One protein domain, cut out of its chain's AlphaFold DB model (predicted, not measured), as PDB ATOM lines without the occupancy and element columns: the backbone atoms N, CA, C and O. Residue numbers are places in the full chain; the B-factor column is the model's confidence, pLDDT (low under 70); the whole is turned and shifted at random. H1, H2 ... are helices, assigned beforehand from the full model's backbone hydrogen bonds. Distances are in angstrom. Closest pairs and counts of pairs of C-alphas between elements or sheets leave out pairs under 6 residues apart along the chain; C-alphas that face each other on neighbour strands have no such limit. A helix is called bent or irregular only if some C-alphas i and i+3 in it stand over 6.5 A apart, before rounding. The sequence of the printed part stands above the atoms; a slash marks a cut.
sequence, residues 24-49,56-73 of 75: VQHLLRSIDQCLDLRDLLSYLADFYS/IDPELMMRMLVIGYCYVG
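This is residues 24 to 49 and 56 to 73 of the 75 residues of an uncharacterized protein of Klebsiella variicola (UniProt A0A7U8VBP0). Two short helices, H1 and H2, with a stretched link between them, make one long, thin side of a flat, loosely built piece, and the longer helix H3 runs back along the other side. H3 meets H2 at its first residues and comes near H1 farther along, with few contacts between the two sides. The printed part has 44 residues with three named helices, H1, H2 and H3 in that order along the chain, and no named strand; the class is all helix. The whole is loose, with a radius of gyration of the C-alphas of 12.3 A, and the C-alphas span 38 by 21 by 10 A along their three main axes.

The printed part begins at Val 24, and H1 follows at residues 27 to 34, from C-alpha 27 at (156.846, 218.717, 123.396) over 11.2 A to C-alpha 34. After a tight link of 5 residues comes H2, residues 40 to 47, 11.7 A from first to last C-alpha, with C-alpha 40 at (167.423, 209.934, 140.610). H2 is irregular: C-alphas 43 and 46 are 7.5 A apart. Beyond the cut, H3 is the longest helix, residues 58 to 71, 20.1 A from first to last C-alpha, and it ends with C-alpha 71 at (166.150, 218.601, 118.779).

H1 and H2 follow each other in the chain but are apart. H1 and H3 are close but not clearly touching, with 1 pair of C-alphas within 8 A; their closest C-alphas are those of Leu 28 and Ile 67, 7.6 A apart. These two helices run opposite ways at a steep tilt of 39 degrees, with their centres 11.9 A apart. H2 and H3 touch, H3 with residues 58 to 59 alone, and their closest C-alphas are those of Leu 41 and Pro 58, 6.3 A apart. They run opposite ways at a steep tilt of 62 degrees, and their centres are 17.6 A apart. In H3 every O i to N i+4 pair is within hydrogen-bond range, while in H1 it is 3 of 4 and in H2 2 of 4.

The two C-alphas farthest apart are those of Gln 25 and Ser 49, at 39.4 A, and the first and last printed C-alphas, those of Val 24 and Gly 73, are 22.5 A apart. Residues 50 to 55 are not printed, and C-alphas 49 and 56 are 11.7 A apart across this cut, which lies in the link from H2 to H3. Of the links that are printed whole, none is long. The mean pLDDT of the printed part is 90.8, and residue 73 is the one printed residue under 70.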
ATOM      1  N   VAL A  24     151.670 225.946 125.413       89.06
ATOM      2  CA  VAL A  24     151.051 224.866 126.208       89.06
ATOM      3  C   VAL A  24     151.267 223.490 125.567       89.06
ATOM      4  O   VAL A  24     151.478 222.508 126.267       89.06
ATOM      5  N   GLN A  25     151.274 223.425 124.233       90.69
ATOM      6  CA  GLN A  25     151.453 222.193 123.454       90.69
ATOM      7  C   GLN A  25     152.932 221.880 123.154       90.69
ATOM      8  O   GLN A  25     153.238 221.156 122.210       90.69
ATOM      9  N   HIS A  26     153.869 222.457 123.911       91.31
ATOM     10  CA  HIS A  26     155.295 222.237 123.696       91.31
ATOM     11  C   HIS A  26     155.706 220.809 124.082       91.31
ATOM     12  O   HIS A  26     155.445 220.370 125.200       91.31
ATOM     13  N   LEU A  27     156.419 220.108 123.193       92.94
ATOM     14  CA  LEU A  27     156.846 218.717 123.396       92.94
ATOM     15  C   LEU A  27     157.548 218.504 124.747       92.94
ATOM     16  O   LEU A  27     157.195 217.586 125.482       92.94
ATOM     17  N   LEU A  28     158.496 219.378 125.108       92.38
ATOM     18  CA  LEU A  28     159.210 219.251 126.384       92.38
ATOM     19  C   LEU A  28     158.306 219.444 127.612       92.38
ATOM     20  O   LEU A  28     158.598 218.843 128.636       92.38
ATOM     21  N   ARG A  29     157.206 220.217 127.526       92.75
ATOM     22  CA  ARG A  29     156.229 220.312 128.631       92.75
ATOM     23  C   ARG A  29     155.516 218.975 128.822       92.75
ATOM     24  O   ARG A  29     155.344 218.534 129.951       92.75
ATOM     25  N   SER A  30     155.130 218.320 127.728       93.00
ATOM     26  CA  SER A  30     154.505 216.995 127.782       93.00
ATOM     27  C   SER A  30     155.466 215.930 128.315       93.00
ATOM     28  O   SER A  30     155.051 215.053 129.062       93.00
ATOM     29  N   ILE A  31     156.752 216.008 127.953       94.38
ATOM     30  CA  ILE A  31     157.772 215.092 128.479       94.38
ATOM     31  C   ILE A  31     157.998 215.340 129.972       94.38
ATOM     32  O   ILE A  31     157.995 214.382 130.734       94.38
ATOM     33  N   ASP A  32     158.141 216.597 130.398       92.12
ATOM     34  CA  ASP A  32     158.341 216.968 131.806       92.12
ATOM     35  C   ASP A  32     157.207 216.463 132.716       92.12
ATOM     36  O   ASP A  32     157.472 215.963 133.802       92.12
ATOM     37  N   GLN A  33     155.955 216.471 132.241       91.62
ATOM     38  CA  GLN A  33     154.806 215.914 132.976       91.62
ATOM     39  C   GLN A  33     154.896 214.402 133.228       91.62
ATOM     40  O   GLN A  33     154.308 213.904 134.187       91.62
ATOM     41  N   CYS A  34     155.595 213.669 132.363       92.62
ATOM     42  CA  CYS A  34     155.724 212.214 132.440       92.62
ATOM     43  C   CYS A  34     157.086 211.766 132.991       92.62
ATOM     44  O   CYS A  34     157.248 210.596 133.341       92.62
ATOM     45  N   LEU A  35     158.074 212.661 133.031       93.94
ATOM     46  CA  LEU A  35     159.452 212.374 133.406       93.94
ATOM     47  C   LEU A  35     159.692 212.752 134.872       93.94
ATOM     48  O   LEU A  35     160.060 213.881 135.185       93.94
ATOM     49  N   ASP A  36     159.516 211.787 135.773       93.88
ATOM     50  CA  ASP A  36     159.832 211.962 137.192       93.88
ATOM     51  C   ASP A  36     161.288 211.578 137.486       93.88
ATOM     52  O   ASP A  36     161.681 210.421 137.333       93.88
ATOM     53  N   LEU A  37     162.094 212.557 137.902       93.50
ATOM     54  CA  LEU A  37     163.520 212.387 138.213       93.50
ATOM     55  C   LEU A  37     163.848 212.647 139.687       93.50
ATOM     56  O   LEU A  37     165.021 212.637 140.054       93.50
ATOM     57  N   ARG A  38     162.839 212.847 140.546       90.81
ATOM     58  CA  ARG A  38     163.040 213.307 141.934       90.81
ATOM     59  C   ARG A  38     163.937 212.389 142.766       90.81
ATOM     60  O   ARG A  38     164.735 212.876 143.561       90.81
ATOM     61  N   ASP A  39     163.853 211.080 142.544       93.19
ATOM     62  CA  ASP A  39     164.636 210.083 143.284       93.19
ATOM     63  C   ASP A  39     165.970 209.727 142.599       93.19
ATOM     64  O   ASP A  39     166.761 208.944 143.129       93.19
ATOM     65  N   LEU A  40     166.254 210.293 141.418       92.25
ATOM     66  CA  LEU A  40     167.423 209.934 140.610       92.25
ATOM     67  C   LEU A  40     168.737 210.161 141.362       92.25
ATOM     68  O   LEU A  40     169.626 209.311 141.326       92.25
ATOM     69  N   LEU A  41     168.856 211.296 142.056       89.19
ATOM     70  CA  LEU A  41     170.051 211.612 142.833       89.19
ATOM     71  C   LEU A  41     170.272 210.590 143.954       89.19
ATOM     72  O   LEU A  41     171.407 210.184 144.185       89.19
ATOM     73  N   SER A  42     169.206 210.134 144.614       91.44
ATOM     74  CA  SER A  42     169.291 209.138 145.685       91.44
ATOM     75  C   SER A  42     169.783 207.786 145.176       91.44
ATOM     76  O   SER A  42     170.642 207.183 145.810       91.44
ATOM     77  N   TYR A  43     169.311 207.337 144.010       92.62
ATOM     78  CA  TYR A  43     169.799 206.098 143.391       92.62
ATOM     79  C   TYR A  43     171.261 206.177 142.955       92.62
ATOM     80  O   TYR A  43     171.946 205.157 142.893       92.62
ATOM     81  N   LEU A  44     171.734 207.379 142.623       90.19
ATOM     82  CA  LEU A  44     173.088 207.585 142.126       90.19
ATOM     83  C   LEU A  44     174.074 208.034 143.204       90.19
ATOM     84  O   LEU A  44     175.266 208.081 142.922       90.19
ATOM     85  N   ALA A  45     173.612 208.330 144.421       88.38
ATOM     86  CA  ALA A  45     174.415 208.937 145.479       88.38
ATOM     87  C   ALA A  45     175.716 208.169 145.762       88.38
ATOM     88  O   ALA A  45     176.776 208.784 145.857       88.38
ATOM     89  N   ASP A  46     175.655 206.836 145.792       89.44
ATOM     90  CA  ASP A  46     176.815 205.973 146.060       89.44
ATOM     91  C   ASP A  46     177.891 206.030 144.959       89.44
ATOM     92  O   ASP A  46     179.045 205.671 145.191       89.44
ATOM     93  N   PHE A  47     177.536 206.496 143.759       86.56
ATOM     94  CA  PHE A  47     178.460 206.653 142.633       86.56
ATOM     95  C   PHE A  47     179.111 208.040 142.581       86.56
ATOM     96  O   PHE A  47     180.040 208.252 141.798       86.56
ATOM     97  N   TYR A  48     178.645 208.996 143.390       84.88
ATOM     98  CA  TYR A  48     179.214 210.338 143.448       84.88
ATOM     99  C   TYR A  48     180.295 210.409 144.525       84.88
ATOM    100  O   TYR A  48     180.114 209.981 145.663       84.88
ATOM    101  N   SER A  49     181.444 210.990 144.169       79.81
ATOM    102  CA  SER A  49     182.511 211.226 145.140       79.81
ATOM    103  C   SER A  49     182.037 212.201 146.215       79.81
ATOM    104  O   SER A  49     181.583 213.303 145.907       79.81
ATOM    105  N   ILE A  56     178.139 217.150 137.719       86.25
ATOM    106  CA  ILE A  56     176.879 217.714 137.208       86.25
ATOM    107  C   ILE A  56     175.702 216.952 137.817       86.25
ATOM    108  O   ILE A  56     175.735 215.726 137.877       86.25
ATOM    109  N   ASP A  57     174.682 217.689 138.252       89.38
ATOM    110  CA  ASP A  57     173.464 217.105 138.797       89.38
ATOM    111  C   ASP A  57     172.866 216.083 137.799       89.38
ATOM    112  O   ASP A  57     172.696 216.404 136.614       89.38
ATOM    113  N   PRO A  58     172.582 214.841 138.229       90.94
ATOM    114  CA  PRO A  58     172.145 213.790 137.320       90.94
ATOM    115  C   PRO A  58     170.778 214.085 136.695       90.94
ATOM    116  O   PRO A  58     170.550 213.703 135.547       90.94
ATOM    117  N   GLU A  59     169.889 214.792 137.395       93.31
ATOM    118  CA  GLU A  59     168.615 215.236 136.834       93.31
ATOM    119  C   GLU A  59     168.864 216.246 135.709       93.31
ATOM    120  O   GLU A  59     168.319 216.101 134.612       93.31
ATOM    121  N   LEU A  60     169.753 217.222 135.929       92.38
ATOM    122  CA  LEU A  60     170.137 218.182 134.891       92.38
ATOM    123  C   LEU A  60     170.748 217.485 133.670       92.38
ATOM    124  O   LEU A  60     170.409 217.817 132.532       92.38
ATOM    125  N   MET A  61     171.630 216.508 133.891       93.25
ATOM    126  CA  MET A  61     172.242 215.727 132.819       93.25
ATOM    127  C   MET A  61     171.182 214.990 131.991       93.25
ATOM    128  O   MET A  61     171.190 215.087 130.762       93.25
ATOM    129  N   MET A  62     170.238 214.309 132.645       94.44
ATOM    130  CA  MET A  62     169.135 213.617 131.972       94.44
ATOM    131  C   MET A  62     168.259 214.587 131.173       94.44
ATOM    132  O   MET A  62     167.940 214.318 130.015       94.44
ATOM    133  N   ARG A  63     167.930 215.754 131.738       94.38
ATOM    134  CA  ARG A  63     167.156 216.797 131.044       94.38
ATOM    135  C   ARG A  63     167.885 217.322 129.803       94.38
ATOM    136  O   ARG A  63     167.267 217.460 128.751       94.38
ATOM    137  N   MET A  64     169.196 217.550 129.885       94.69
ATOM    138  CA  MET A  64     170.003 217.975 128.732       94.69
ATOM    139  C   MET A  64     170.059 216.906 127.635       94.69
ATOM    140  O   MET A  64     169.980 217.242 126.454       94.69
ATOM    141  N   LEU A  65     170.142 215.623 128.004       94.06
ATOM    142  CA  LEU A  65     170.093 214.515 127.047       94.06
ATOM    143  C   LEU A  65     168.743 214.435 126.332       94.06
ATOM    144  O   LEU A  65     168.721 214.256 125.119       94.06
ATOM    145  N   VAL A  66     167.633 214.610 127.054       94.56
ATOM    146  CA  VAL A  66     166.284 214.652 126.465       94.56
ATOM    147  C   VAL A  66     166.162 215.803 125.468       94.56
ATOM    148  O   VAL A  66     165.729 215.586 124.340       94.56
ATOM    149  N   ILE A  67     166.598 217.011 125.846       93.69
ATOM    150  CA  ILE A  67     166.614 218.174 124.944       93.69
ATOM    151  C   ILE A  67     167.439 217.858 123.693       93.69
ATOM    152  O   ILE A  67     166.981 218.080 122.574       93.69
ATOM    153  N   GLY A  68     168.639 217.302 123.880       94.12
ATOM    154  CA  GLY A  68     169.495 216.868 122.785       94.12
ATOM    155  C   GLY A  68     168.778 215.878 121.873       94.12
ATOM    156  O   GLY A  68     168.683 216.114 120.680       94.12
ATOM    157  N   TYR A  69     168.200 214.812 122.414       93.38
ATOM    158  CA  TYR A  69     167.515 213.791 121.623       93.38
ATOM    159  C   TYR A  69     166.324 214.346 120.829       93.38
ATOM    160  O   TYR A  69     166.150 214.000 119.663       93.38
ATOM    161  N   CYS A  70     165.533 215.237 121.430       92.94
ATOM    162  CA  CYS A  70     164.363 215.818 120.777       92.94
ATOM    163  C   CYS A  70     164.708 216.790 119.639       92.94
ATOM    164  O   CYS A  70     163.917 216.900 118.709       92.94
ATOM    165  N   TYR A  71     165.849 217.490 119.700       90.38
ATOM    166  CA  TYR A  71     166.150 218.601 118.779       90.38
ATOM    167  C   TYR A  71     167.476 218.477 118.005       90.38
ATOM    168  O   TYR A  71     167.709 219.250 117.082       90.38
ATOM    169  N   VAL A  72     168.357 217.519 118.318       84.06
ATOM    170  CA  VAL A  72     169.613 217.290 117.565       84.06
ATOM    171  C   VAL A  72     169.356 216.698 116.177       84.06
ATOM    172  O   VAL A  72     170.153 216.932 115.272       84.06
ATOM    173  N   GLY A  73     168.260 215.952 116.002       65.56
ATOM    174  CA  GLY A  73     167.869 215.348 114.722       65.56
ATOM    175  C   GLY A  73     166.980 216.225 113.833       65.56
ATOM    176  O   GLY A  73     166.717 215.836 112.702       65.56
TER     177      GLY A  73